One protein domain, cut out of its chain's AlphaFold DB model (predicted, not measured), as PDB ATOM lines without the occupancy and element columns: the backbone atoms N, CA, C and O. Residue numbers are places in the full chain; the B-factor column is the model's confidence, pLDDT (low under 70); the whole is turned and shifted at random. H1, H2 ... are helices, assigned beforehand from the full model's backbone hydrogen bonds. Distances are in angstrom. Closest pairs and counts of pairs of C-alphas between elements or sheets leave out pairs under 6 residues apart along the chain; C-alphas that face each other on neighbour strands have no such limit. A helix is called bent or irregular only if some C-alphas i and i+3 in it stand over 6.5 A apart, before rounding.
ATOM      1  N   SER A  13     258.685  84.500 227.841       89.56
ATOM      2  CA  SER A  13     257.655  85.504 228.125       89.56
ATOM      3  C   SER A  13     257.507  86.529 227.001       89.56
ATOM      4  O   SER A  13     256.389  86.848 226.613       89.56
ATOM      5  N   PHE A  14     258.620  87.005 226.431       92.06
ATOM      6  CA  PHE A  14     258.593  87.920 225.289       92.06
ATOM      7  C   PHE A  14     257.929  87.263 224.076       92.06
ATOM      8  O   PHE A  14     257.055  87.868 223.464       92.06
ATOM      9  N   ARG A  15     258.287  86.011 223.756       92.75
ATOM     10  CA  ARG A  15     257.707  85.293 222.607       92.75
ATOM     11  C   ARG A  15     256.202  85.102 222.760       92.75
ATOM     12  O   ARG A  15     255.470  85.310 221.802       92.75
ATOM     13  N   VAL A  16     255.748  84.725 223.956       94.00
ATOM     14  CA  VAL A  16     254.323  84.526 224.249       94.00
ATOM     15  C   VAL A  16     253.553  85.840 224.124       94.00
ATOM     16  O   VAL A  16     252.518  85.870 223.464       94.00
ATOM     17  N   ILE A  17     254.073  86.930 224.697       94.06
ATOM     18  CA  ILE A  17     253.431  88.248 224.613       94.06
ATOM     19  C   ILE A  17     253.390  88.738 223.159       94.06
ATOM     20  O   ILE A  17     252.348  89.193 222.698       94.06
ATOM     21  N   LEU A  18     254.492  88.591 222.416       92.69
ATOM     22  CA  LEU A  18     254.568  88.967 221.004       92.69
ATOM     23  C   LEU A  18     253.573  88.174 220.147       92.69
ATOM     24  O   LEU A  18     252.841  88.766 219.360       92.69
ATOM     25  N   LEU A  19     253.514  86.849 220.311       94.12
ATOM     26  CA  LEU A  19     252.548  86.009 219.599       94.12
ATOM     27  C   LEU A  19     251.108  86.399 219.940       94.12
ATOM     28  O   LEU A  19     250.277  86.494 219.040       94.12
ATOM     29  N   GLY A  20     250.828  86.685 221.214       93.69
ATOM     30  CA  GLY A  20     249.530  87.195 221.647       93.69
ATOM     31  C   GLY A  20     249.151  88.493 220.932       93.69
ATOM     32  O   GLY A  20     248.019  88.622 220.465       93.69
ATOM     33  N   TYR A  21     250.097  89.426 220.779       91.44
ATOM     34  CA  TYR A  21     249.860  90.667 220.043       91.44
ATOM     35  C   TYR A  21     249.571  90.426 218.567       91.44
ATOM     36  O   TYR A  21     248.595  90.965 218.052       91.44
ATOM     37  N   VAL A  22     250.375  89.594 217.902       91.50
ATOM     38  CA  VAL A  22     250.186  89.271 216.481       91.50
ATOM     39  C   VAL A  22     248.813  88.638 216.247       91.50
ATOM     40  O   VAL A  22     248.092  89.061 215.348       91.50
ATOM     41  N   ILE A  23     248.410  87.676 217.083       93.75
ATOM     42  CA  ILE A  23     247.093  87.027 216.983       93.75
ATOM     43  C   ILE A  23     245.967  88.039 217.202       93.75
ATOM     44  O   ILE A  23     245.014  88.069 216.425       93.75
ATOM     45  N   THR A  24     246.090  88.886 218.229       92.06
ATOM     46  CA  THR A  24     245.087  89.915 218.540       92.06
ATOM     47  C   THR A  24     244.931  90.879 217.361       92.06
ATOM     48  O   THR A  24     243.815  91.151 216.932       92.06
ATOM     49  N   MET A  25     246.037  91.344 216.775       89.31
ATOM     50  CA  MET A  25     246.020  92.238 215.615       89.31
ATOM     51  C   MET A  25     245.357  91.585 214.395       89.31
ATOM     52  O   MET A  25     244.484  92.189 213.776       89.31
ATOM     53  N   ILE A  26     245.735  90.345 214.068       90.50
ATOM     54  CA  ILE A  26     245.145  89.603 212.945       90.50
ATOM     55  C   ILE A  26     243.637  89.434 213.147       90.50
ATOM     56  O   ILE A  26     242.879  89.648 212.206       90.50
ATOM     57  N   PHE A  27     243.196  89.092 214.361       91.56
ATOM     58  CA  PHE A  27     241.775  88.953 214.677       91.56
ATOM     59  C   PHE A  27     240.999  90.239 214.366       91.56
ATOM     60  O   PHE A  27     240.012  90.189 213.634       91.56
ATOM     61  N   TRP A  28     241.464  91.390 214.858       88.12
ATOM     62  CA  TRP A  28     240.770  92.663 214.647       88.12
ATOM     63  C   TRP A  28     240.766  93.103 213.182       88.12
ATOM     64  O   TRP A  28     239.738  93.568 212.698       88.12
ATOM     65  N   ILE A  29     241.863  92.885 212.452       86.62
ATOM     66  CA  ILE A  29     241.916  93.170 211.013       86.62
ATOM     67  C   ILE A  29     240.936  92.274 210.246       86.62
ATOM     68  O   ILE A  29     240.191  92.766 209.400       86.62
ATOM     69  N   LEU A  30     240.896  90.970 210.534       88.19
ATOM     70  CA  LEU A  30     239.990  90.044 209.849       88.19
ATOM     71  C   LEU A  30     238.523  90.392 210.100       88.19
ATOM     72  O   LEU A  30     237.748  90.447 209.153       88.19
ATOM     73  N   VAL A  31     238.150  90.656 211.354       87.19
ATOM     74  CA  VAL A  31     236.769  91.008 211.719       87.19
ATOM     75  C   VAL A  31     236.315  92.300 211.039       87.19
ATOM     76  O   VAL A  31     235.159  92.398 210.653       87.19
ATOM     77  N   GLN A  32     237.207  93.274 210.848       83.38
ATOM     78  CA  GLN A  32     236.864  94.519 210.151       83.38
ATOM     79  C   GLN A  32     236.640  94.338 208.648       83.38
ATOM     80  O   GLN A  32     235.834  95.050 208.058       83.38
ATOM     81  N   ASN A  33     237.352  93.403 208.019       84.50
ATOM     82  CA  ASN A  33     237.293  93.198 206.569       84.50
ATOM     83  C   ASN A  33     236.281  92.119 206.147       84.50
ATOM     84  O   ASN A  33     236.031  91.940 204.954       84.50
ATOM     85  N   LEU A  34     235.715  91.378 207.100       85.44
ATOM     86  CA  LEU A  34     234.767  90.299 206.848       85.44
ATOM     87  C   LEU A  34     233.385  90.666 207.383       85.44
ATOM     88  O   LEU A  34     233.234  91.063 208.533       85.44
ATOM     89  N   ASP A  35     232.354  90.436 206.572       85.50
ATOM     90  CA  ASP A  35     230.975  90.447 207.057       85.50
ATOM     91  C   ASP A  35     230.740  89.203 207.928       85.50
ATOM     92  O   ASP A  35     230.385  88.123 207.442       85.50
ATOM     93  N   VAL A  36     231.006  89.347 209.227       86.00
ATOM     94  CA  VAL A  36     230.893  88.268 210.218       86.00
ATOM     95  C   VAL A  36     229.459  87.768 210.387       86.00
ATOM     96  O   VAL A  36     229.262  86.626 210.796       86.00
ATOM     97  N   TYR A  37     228.456  88.568 210.016       84.38
ATOM     98  CA  TYR A  37     227.043  88.197 210.120       84.38
ATOM     99  C   TYR A  37     226.517  87.488 208.871       84.38
ATOM    100  O   TYR A  37     225.464  86.852 208.918       84.38
ATOM    101  N   ARG A  38     227.274  87.509 207.768       89.25
ATOM    102  CA  ARG A  38     226.922  86.797 206.535       89.25
ATOM    103  C   ARG A  38     226.861  85.279 206.708       89.25
ATOM    104  O   ARG A  38     226.072  84.618 206.036       89.25
ATOM    105  N   PHE A  39     227.696  84.714 207.580       89.38
ATOM    106  CA  PHE A  39     227.755  83.274 207.836       89.38
ATOM    107  C   PHE A  39     227.597  82.987 209.330       89.38
ATOM    108  O   PHE A  39     228.432  83.400 210.129       89.38
ATOM    109  N   ALA A  40     226.588  82.192 209.700       89.56
ATOM    110  CA  ALA A  40     226.269  81.884 211.101       89.56
ATOM    111  C   ALA A  40     227.461  81.318 211.903       89.56
ATOM    112  O   ALA A  40     227.641  81.659 213.067       89.56
ATOM    113  N   ILE A  41     228.306  80.490 211.275       90.94
ATOM    114  CA  ILE A  41     229.498  79.913 211.921       90.94
ATOM    115  C   ILE A  41     230.541  80.996 212.227       90.94
ATOM    116  O   ILE A  41     231.132  80.995 213.303       90.94
ATOM    117  N   VAL A  42     230.766  81.924 211.293       89.38
ATOM    118  CA  VAL A  42     231.742  83.013 211.462       89.38
ATOM    119  C   VAL A  42     231.268  83.973 212.551       89.38
ATOM    120  O   VAL A  42     232.058  84.329 213.423       89.38
ATOM    121  N   GLY A  43     229.974  84.305 212.560       91.12
ATOM    122  CA  GLY A  43     229.355  85.126 213.601       91.12
ATOM    123  C   GLY A  43     229.467  84.494 214.989       91.12
ATOM    124  O   GLY A  43     229.921  85.148 215.921       91.12
ATOM    125  N   ALA A  44     229.171  83.197 215.119       92.62
ATOM    126  CA  ALA A  44     229.306  82.485 216.391       92.62
ATOM    127  C   ALA A  44     230.762  82.432 216.896       92.62
ATOM    128  O   ALA A  44     231.017  82.618 218.085       92.62
ATOM    129  N   LEU A  45     231.739  82.210 216.003       92.25
ATOM    130  CA  LEU A  45     233.161  82.259 216.367       92.25
ATOM    131  C   LEU A  45     233.574  83.659 216.827       92.25
ATOM    132  O   LEU A  45     234.287  83.784 217.822       92.25
ATOM    133  N   TYR A  46     233.111  84.703 216.137       92.19
ATOM    134  CA  TYR A  46     233.337  86.085 216.543       92.19
ATOM    135  C   TYR A  46     232.753  86.363 217.934       92.19
ATOM    136  O   TYR A  46     233.470  86.865 218.794       92.19
ATOM    137  N   GLU A  47     231.508  85.963 218.198       92.38
ATOM    138  CA  GLU A  47     230.828  86.173 219.485       92.38
ATOM    139  C   GLU A  47     231.480  85.443 220.669       92.38
ATOM    140  O   GLU A  47     231.400  85.906 221.807       92.38
ATOM    141  N   ILE A  48     232.174  84.334 220.426       94.38
ATOM    142  CA  ILE A  48     232.936  83.648 221.476       94.38
ATOM    143  C   ILE A  48     234.319  84.288 221.654       94.38
ATOM    144  O   ILE A  48     234.816  84.388 222.777       94.38
ATOM    145  N   LEU A  49     234.956  84.727 220.564       92.88
ATOM    146  CA  LEU A  49     236.338  85.215 220.577       92.88
ATOM    147  C   LEU A  49     236.478  86.708 220.893       92.88
ATOM    148  O   LEU A  49     237.532  87.101 221.392       92.88
ATOM    149  N   TRP A  50     235.462  87.544 220.657       92.44
ATOM    150  CA  TRP A  50     235.595  88.999 220.822       92.44
ATOM    151  C   TRP A  50     235.939  89.402 222.261       92.44
ATOM    152  O   TRP A  50     236.817  90.238 222.458       92.44
ATOM    153  N   LEU A  51     235.324  88.779 223.277       93.44
ATOM    154  CA  LEU A  51     235.627  89.062 224.686       93.44
ATOM    155  C   LEU A  51     237.063  88.671 225.067       93.44
ATOM    156  O   LEU A  51     237.782  89.526 225.591       93.44
ATOM    157  N   PRO A  52     237.531  87.436 224.797       92.88
ATOM    158  CA  PRO A  52     238.934  87.076 224.984       92.88
ATOM    159  C   PRO A  52     239.908  88.025 224.275       92.88
ATOM    160  O   PRO A  52     240.913  88.413 224.866       92.88
ATOM    161  N   MET A  53     239.602  88.438 223.042       92.94
ATOM    162  CA  MET A  53     240.463  89.336 222.261       92.94
ATOM    163  C   MET A  53     240.429  90.786 222.762       92.94
ATOM    164  O   MET A  53     241.414  91.510 222.643       92.94
ATOM    165  N   LEU A  54     239.331  91.227 223.379       91.94
ATOM    166  CA  LEU A  54     239.306  92.483 224.134       91.94
ATOM    167  C   LEU A  54     240.146  92.385 225.407       91.94
ATOM    168  O   LEU A  54     240.875  93.316 225.744       91.94
ATOM    169  N   ALA A  55     240.088  91.252 226.108       93.88
ATOM    170  CA  ALA A  55     240.902  91.047 227.297       93.88
ATOM    171  C   ALA A  55     242.401  91.091 226.961       93.88
ATOM    172  O   ALA A  55     243.172  91.700 227.703       93.88
ATOM    173  N   THR A  56     242.833  90.518 225.830       92.62
ATOM    174  CA  THR A  56     244.250  90.541 225.424       92.62
ATOM    175  C   THR A  56     244.762  91.950 225.132       92.62
ATOM    176  O   THR A  56     245.911  92.234 225.472       92.62
ATOM    177  N   ILE A  57     243.924  92.859 224.613       90.44
ATOM    178  CA  ILE A  57     244.277  94.279 224.420       90.44
ATOM    179  C   ILE A  57     244.709  94.937 225.735       90.44
ATOM    180  O   ILE A  57     245.575  95.802 225.712       90.44
ATOM    181  N   ILE A  58     244.153  94.535 226.879       91.56
ATOM    182  CA  ILE A  58     244.490  95.121 228.188       91.56
ATOM    183  C   ILE A  58     245.568  94.294 228.897       91.56
ATOM    184  O   ILE A  58     246.525  94.834 229.460       91.56
ATOM    185  N   LEU A  59     245.435  92.969 228.874       94.44
ATOM    186  CA  LEU A  59     246.297  92.061 229.627       94.44
ATOM    187  C   LEU A  59     247.712  91.978 229.053       94.44
ATOM    188  O   LEU A  59     248.668  91.937 229.826       94.44
ATOM    189  N   LEU A  60     247.877  91.978 227.727       93.50
ATOM    190  CA  LEU A  60     249.198  91.901 227.095       93.50
ATOM    191  C   LEU A  60     250.075  93.136 227.360       93.50
ATOM    192  O   LEU A  60     251.222  92.937 227.778       93.50
ATOM    193  N   PRO A  61     249.597  94.390 227.207       93.50
ATOM    194  CA  PRO A  61     250.402  95.554 227.572       93.50
ATOM    195  C   PRO A  61     250.639  95.628 229.072       93.50
ATOM    196  O   PRO A  61     251.745  95.966 229.484       93.50
ATOM    197  N   SER A  62     249.676  95.214 229.899       95.62
ATOM    198  CA  SER A  62     249.884  95.114 231.347       95.62
ATOM    199  C   SER A  62     250.990  94.111 231.698       95.62
ATOM    200  O   SER A  62     251.855  94.400 232.524       95.62
ATOM    201  N   ALA A  63     251.023  92.952 231.034       94.56
ATOM    202  CA  ALA A  63     252.071  91.952 231.214       94.56
ATOM    203  C   ALA A  63     253.438  92.466 230.736       94.56
ATOM    204  O   ALA A  63     254.431  92.322 231.450       94.56
ATOM    205  N   ALA A  64     253.499  93.106 229.565       94.19
ATOM    206  CA  ALA A  64     254.726  93.724 229.060       94.19
ATOM    207  C   ALA A  64     255.238  94.816 230.015       94.19
ATOM    208  O   ALA A  64     256.425  94.845 230.337       94.19
ATOM    209  N   PHE A  65     254.341  95.649 230.545       95.69
ATOM    210  CA  PHE A  65     254.668  96.668 231.535       95.69
ATOM    211  C   PHE A  65     255.180  96.062 232.845       95.69
ATOM    212  O   PHE A  65     256.180  96.526 233.383       95.69
ATOM    213  N   TYR A  66     254.566  94.982 233.331       95.38
ATOM    214  CA  TYR A  66     255.049  94.261 234.510       95.38
ATOM    215  C   TYR A  66     256.477  93.730 234.321       95.38
ATOM    216  O   TYR A  66     257.317  93.876 235.211       95.38
ATOM    217  N   PHE A  67     256.791  93.149 233.159       92.75
ATOM    218  CA  PHE A  67     258.154  92.699 232.870       92.75
ATOM    219  C   PHE A  67     259.135  93.862 232.695       92.75
ATOM    220  O   PHE A  67     260.276  93.761 233.141       92.75
ATOM    221  N   TRP A  68     258.696  94.985 232.126       95.12
ATOM    222  CA  TRP A  68     259.511  96.194 232.046       95.12
ATOM    223  C   TRP A  68     259.799  96.799 233.430       95.12
ATOM    224  O   TRP A  68     260.930  97.195 233.715       95.12
ATOM    225  N   TYR A  69     258.820  96.773 234.338       94.56
ATOM    226  CA  TYR A  69     259.004  97.131 235.744       94.56
ATOM    227  C   TYR A  69     260.026  96.215 236.434       94.56
ATOM    228  O   TYR A  69     260.907  96.689 237.151       94.56
ATOM    229  N   LYS A  70     259.963  94.898 236.185       91.50
ATOM    230  CA  LYS A  70     260.962  93.935 236.689       91.50
ATOM    231  C   LYS A  70     262.367  94.209 236.151       91.50
ATOM    232  O   LYS A  70     263.335  93.967 236.866       91.50
ATOM    233  N   ASP A  71     262.464  94.764 234.948       91.69
ATOM    234  CA  ASP A  71     263.705  95.242 234.333       91.69
ATOM    235  C   ASP A  71     264.068  96.686 234.749       91.69
ATOM    236  O   ASP A  71     264.854  97.364 234.091       91.69
ATOM    237  N   LYS A  72     263.483  97.180 235.853       94.00
ATOM    238  CA  LYS A  72     263.743  98.502 236.453       94.00
ATOM    239  C   LYS A  72     263.529  99.669 235.485       94.00
ATOM    240  O   LYS A  72     264.256 100.657 235.544       94.00
ATOM    241  N   PHE A  73     262.544  99.550 234.595       92.38
ATOM    242  CA  PHE A  73     262.247 100.549 233.567       92.38
ATOM    243  C   PHE A  73     263.425 100.858 232.630       92.38
ATOM    244  O   PHE A  73     263.558 101.971 232.122       92.38
ATOM    245  N   ASN A  74     264.285  99.874 232.359       91.94
ATOM    246  CA  ASN A  74     265.357 100.031 231.384       91.94
ATOM    247  C   ASN A  74     264.779 100.326 229.986       91.94
ATOM    248  O   ASN A  74     264.015  99.531 229.440       91.94
ATOM    249  N   ILE A  75     265.143 101.459 229.387       92.56
ATOM    250  CA  ILE A  75     264.694 101.844 228.036       92.56
ATOM    251  C   ILE A  75     265.229 100.915 226.938       92.56
ATOM    252  O   ILE A  75     264.638 100.815 225.872       92.56
ATOM    253  N   ASN A  76     266.316 100.187 227.207       91.38
ATOM    254  CA  ASN A  76     266.854  99.180 226.294       91.38
ATOM    255  C   ASN A  76     266.169  97.811 226.458       91.38
ATOM    256  O   ASN A  76     266.595  96.831 225.845       91.38
ATOM    257  N   SER A  77     265.128  97.719 227.292       90.25
ATOM    258  CA  SER A  77     264.394  96.481 227.533       90.25
ATOM    259  C   SER A  77     263.593  96.048 226.311       90.25
ATOM    260  O   SER A  77     262.860  96.833 225.711       90.25
ATOM    261  N   ILE A  78     263.611  94.750 226.008       91.38
ATOM    262  CA  ILE A  78     262.776  94.194 224.939       91.38
ATOM    263  C   ILE A  78     261.271  94.370 225.212       91.38
ATOM    264  O   ILE A  78     260.478  94.500 224.282       91.38
ATOM    265  N   PHE A  79     260.876  94.437 226.488       92.50
ATOM    266  CA  PHE A  79     259.489  94.681 226.888       92.50
ATOM    267  C   PHE A  79     259.067  96.144 226.704       92.50
ATOM    268  O   PHE A  79     257.901  96.398 226.413       92.50
ATOM    269  N   PHE A  80     260.007  97.091 226.789       93.56
ATOM    270  CA  PHE A  80     259.751  98.486 226.429       93.56
ATOM    271  C   PHE A  80     259.470  98.620 224.931       93.56
ATOM    272  O   PHE A  80     258.464  99.206 224.538       93.56
ATOM    273  N   TYR A  81     260.297  97.988 224.091       92.81
ATOM    274  CA  TYR A  81     260.061  97.967 222.647       92.81
ATOM    275  C   TYR A  81     258.723  97.306 222.282       92.81
ATOM    276  O   TYR A  81     258.026  97.807 221.403       92.81
ATOM    277  N   LEU A  82     258.302  96.243 222.985       92.69
ATOM    278  CA  LEU A  82     256.963  95.660 222.803       92.69
ATOM    279  C   LEU A  82     255.833  96.655 223.088       92.69
ATOM    280  O   LEU A  82     254.852  96.680 222.347       92.69
ATOM    281  N   LEU A  83     255.951  97.462 224.146       94.25
ATOM    282  CA  LEU A  83     254.955  98.486 224.464       94.25
ATOM    283  C   LEU A  83     254.889  99.556 223.370       94.25
ATOM    284  O   LEU A  83     253.794  99.943 222.970       94.25
ATOM    285  N   LEU A  84     256.036  99.986 222.834       93.75
ATOM    286  CA  LEU A  84     256.075 100.931 221.712       93.75
ATOM    287  C   LEU A  84     255.414 100.359 220.458       93.75
ATOM    288  O   LEU A  84     254.608 101.040 219.829       93.75
ATOM    289  N   VAL A  85     255.712  99.101 220.119       91.00
ATOM    290  CA  VAL A  85     255.073  98.407 218.994       91.00
ATOM    291  C   VAL A  85     253.563  98.329 219.200       91.00
ATOM    292  O   VAL A  85     252.812  98.575 218.261       91.00
ATOM    293  N   PHE A  86     253.102  98.046 220.419       90.94
ATOM    294  CA  PHE A  86     251.676  98.009 220.730       90.94
ATOM    295  C   PHE A  86     250.989  99.367 220.537       90.94
ATOM    296  O   PHE A  86     249.969  99.441 219.850       90.94
ATOM    297  N   VAL A  87     251.555 100.446 221.087       91.69
ATOM    298  CA  VAL A  87     251.024 101.812 220.916       91.69
ATOM    299  C   VAL A  87     251.004 102.204 219.438       91.69
ATOM    300  O   VAL A  87     249.997 102.705 218.946       91.69
ATOM    301  N   PHE A  88     252.086 101.927 218.710       90.50
ATOM    302  CA  PHE A  88     252.161 102.219 217.282       90.50
ATOM    303  C   PHE A  88     251.098 101.448 216.492       90.50
ATOM    304  O   PHE A  88     250.375 102.029 215.692       90.50
ATOM    305  N   THR A  89     250.956 100.151 216.758       85.12
ATOM    306  CA  THR A  89     250.020  99.279 216.037       85.12
ATOM    307  C   THR A  89     248.574  99.682 216.298       85.12
ATOM    308  O   THR A  89     247.802  99.830 215.358       85.12
ATOM    309  N   THR A  90     248.210  99.914 217.560       83.56
ATOM    310  CA  THR A  90     246.858 100.364 217.929       83.56
ATOM    311  C   THR A  90     246.543 101.751 217.373       83.56
ATOM    312  O   THR A  90     245.432 101.963 216.893       83.56
ATOM    313  N   GLY A  91     247.519 102.664 217.354       87.50
ATOM    314  CA  GLY A  91     247.383 103.974 216.717       87.50
ATOM    315  C   GLY A  91     247.159 103.883 215.206       87.50
ATOM    316  O   GLY A  91     246.257 104.536 214.687       87.50
ATOM    317  N   VAL A  92     247.917 103.031 214.505       85.62
ATOM    318  CA  VAL A  92     247.728 102.780 213.065       85.62
ATOM    319  C   VAL A  92     246.361 102.160 212.794       85.62
ATOM    320  O   VAL A  92     245.654 102.619 211.903       85.62
ATOM    321  N   SER A  93     245.952 101.152 213.571       79.38
ATOM    322  CA  SER A  93     244.621 100.554 213.437       79.38
ATOM    323  C   SER A  93     243.513 101.580 213.659       79.38
ATOM    324  O   SER A  93     242.564 101.600 212.891       79.38
ATOM    325  N   TYR A  94     243.635 102.452 214.664       84.38
ATOM    326  CA  TYR A  94     242.663 103.520 214.902       84.38
ATOM    327  C   TYR A  94     242.590 104.506 213.732       84.38
ATOM    328  O   TYR A  94     241.497 104.822 213.274       84.38
ATOM    329  N   PHE A  95     243.746 104.942 213.220       85.75
ATOM    330  CA  PHE A  95     243.823 105.845 212.074       85.75
ATOM    331  C   PHE A  95     243.120 105.264 210.838       85.75
ATOM    332  O   PHE A  95     242.281 105.935 210.248       85.75
ATOM    333  N   LEU A  96     243.379 103.990 210.515       79.62
ATOM    334  CA  LEU A  96     242.746 103.293 209.388       79.62
ATOM    335  C   LEU A  96     241.221 103.137 209.524       79.62
ATOM    336  O   LEU A  96     240.551 102.934 208.521       79.62
ATOM    337  N   ILE A  97     240.677 103.191 210.743       73.31
ATOM    338  CA  ILE A  97     239.226 103.112 210.998       73.31
ATOM    339  C   ILE A  97     238.566 104.497 210.900       73.31
ATOM    340  O   ILE A  97     237.357 104.589 210.702       73.31
ATOM    341  N   SER A  98     239.333 105.569 211.110       75.50
ATOM    342  CA  SER A  98     238.821 106.944 211.160       75.50
ATOM    343  C   SER A  98     238.755 107.661 209.806       75.50
ATOM    344  O   SER A  98     238.216 108.769 209.759       75.50
ATOM    345  N   GLU A  99     239.300 107.059 208.746       58.06
ATOM    346  CA  GLU A  99     239.187 107.517 207.348       58.06
ATOM    347  C   GLU A  99     237.988 106.873 206.636       58.06
ATOM    348  O   GLU A  99     237.322 107.595 205.858       58.06
TER     349      GLU A  99
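This is residues 13 to 99 of the 99 residues of an uncharacterized protein of Flavobacterium lacus (UniProt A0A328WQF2). Three helices make a loose up-and-down bundle in which the long, bent helix H2 runs along the greatest length and H1 and H3 run back nearly parallel to each other. The bundle closes best where H3 begins; from there H3 diverges from H2b like one leg of a V, while at the other end the arm H2a reaches past the end of H1. The printed part has 87 residues, with three named helices in the order H1, H2, H3 and no named strand, and its class is all helix. It is loose, with a radius of gyration of the C-alphas of 15.0 A, and elongated, with spans of 49 by 28 by 16 A.

The bundle, in which each member runs against the one before it in the chain, is made of H1, residues 13 to 33, H2b, residues 51 to 70, and H3, residues 78 to 98. H1 and H2b touch, closest at the C-alphas of Thr 24 and Met 53, 6.0 A apart, at a shallow tilt of 30 degrees, opposite ways. H2b and H3 form a helical hairpin: residues 61 to 68 of H2b alone touch residues 79 to 86 of H3, closest at the C-alphas of Ala 64 and Phe 79, 5.3 A apart. Their shallow tilt of 34 degrees, opposite ways, is only just short of steep. H1 touches H3 with residues 14 to 21 alone, and H3 touches H1 with residues 78 to 86 alone; the closest C-alphas, of Phe 14 and Phe 79, are 7.0 A apart, and the helices run the same way at a shallow tilt of 5 degrees. H2b is one arm of H2, residues 40 to 70, which by its hydrogen bonds was assigned as one helix but is bent, with C-alphas 48 and 51 6.8 A apart. Its other arm, H2a, residues 40 to 48, stands to H2b at 37 degrees, only just a steep tilt. H2a and H1 are close but not clearly touching, with the C-alphas of Val 31 and Tyr 46 7.7 A apart; H2a and H3 are apart. In H1, H2a and H3 every O i to N i+4 pair is within hydrogen-bond range, and in H2b 14 of 16 are.

H1 begins with C-alpha 13 at (257.655, 85.504, 228.125) and is 30.6 A long from first to last C-alpha. H2a is 12.5 A long and H2b 28.5 A, with a kink of 29 degrees near residue 58; C-alpha 70 is at (260.962, 93.935, 236.689). H3 is 30.4 A long and ends with C-alpha 98 at (238.821, 106.944, 211.160).

The two C-alphas farthest apart, of Arg 38 and Lys 72, are 48.9 A apart. The printed part has no cut, and its links, H1 to H2 with 6 residues and H2 to H3 with 7, are short. The mean pLDDT of the printed part is 90.1; residue 99, the chain's last, is under 70.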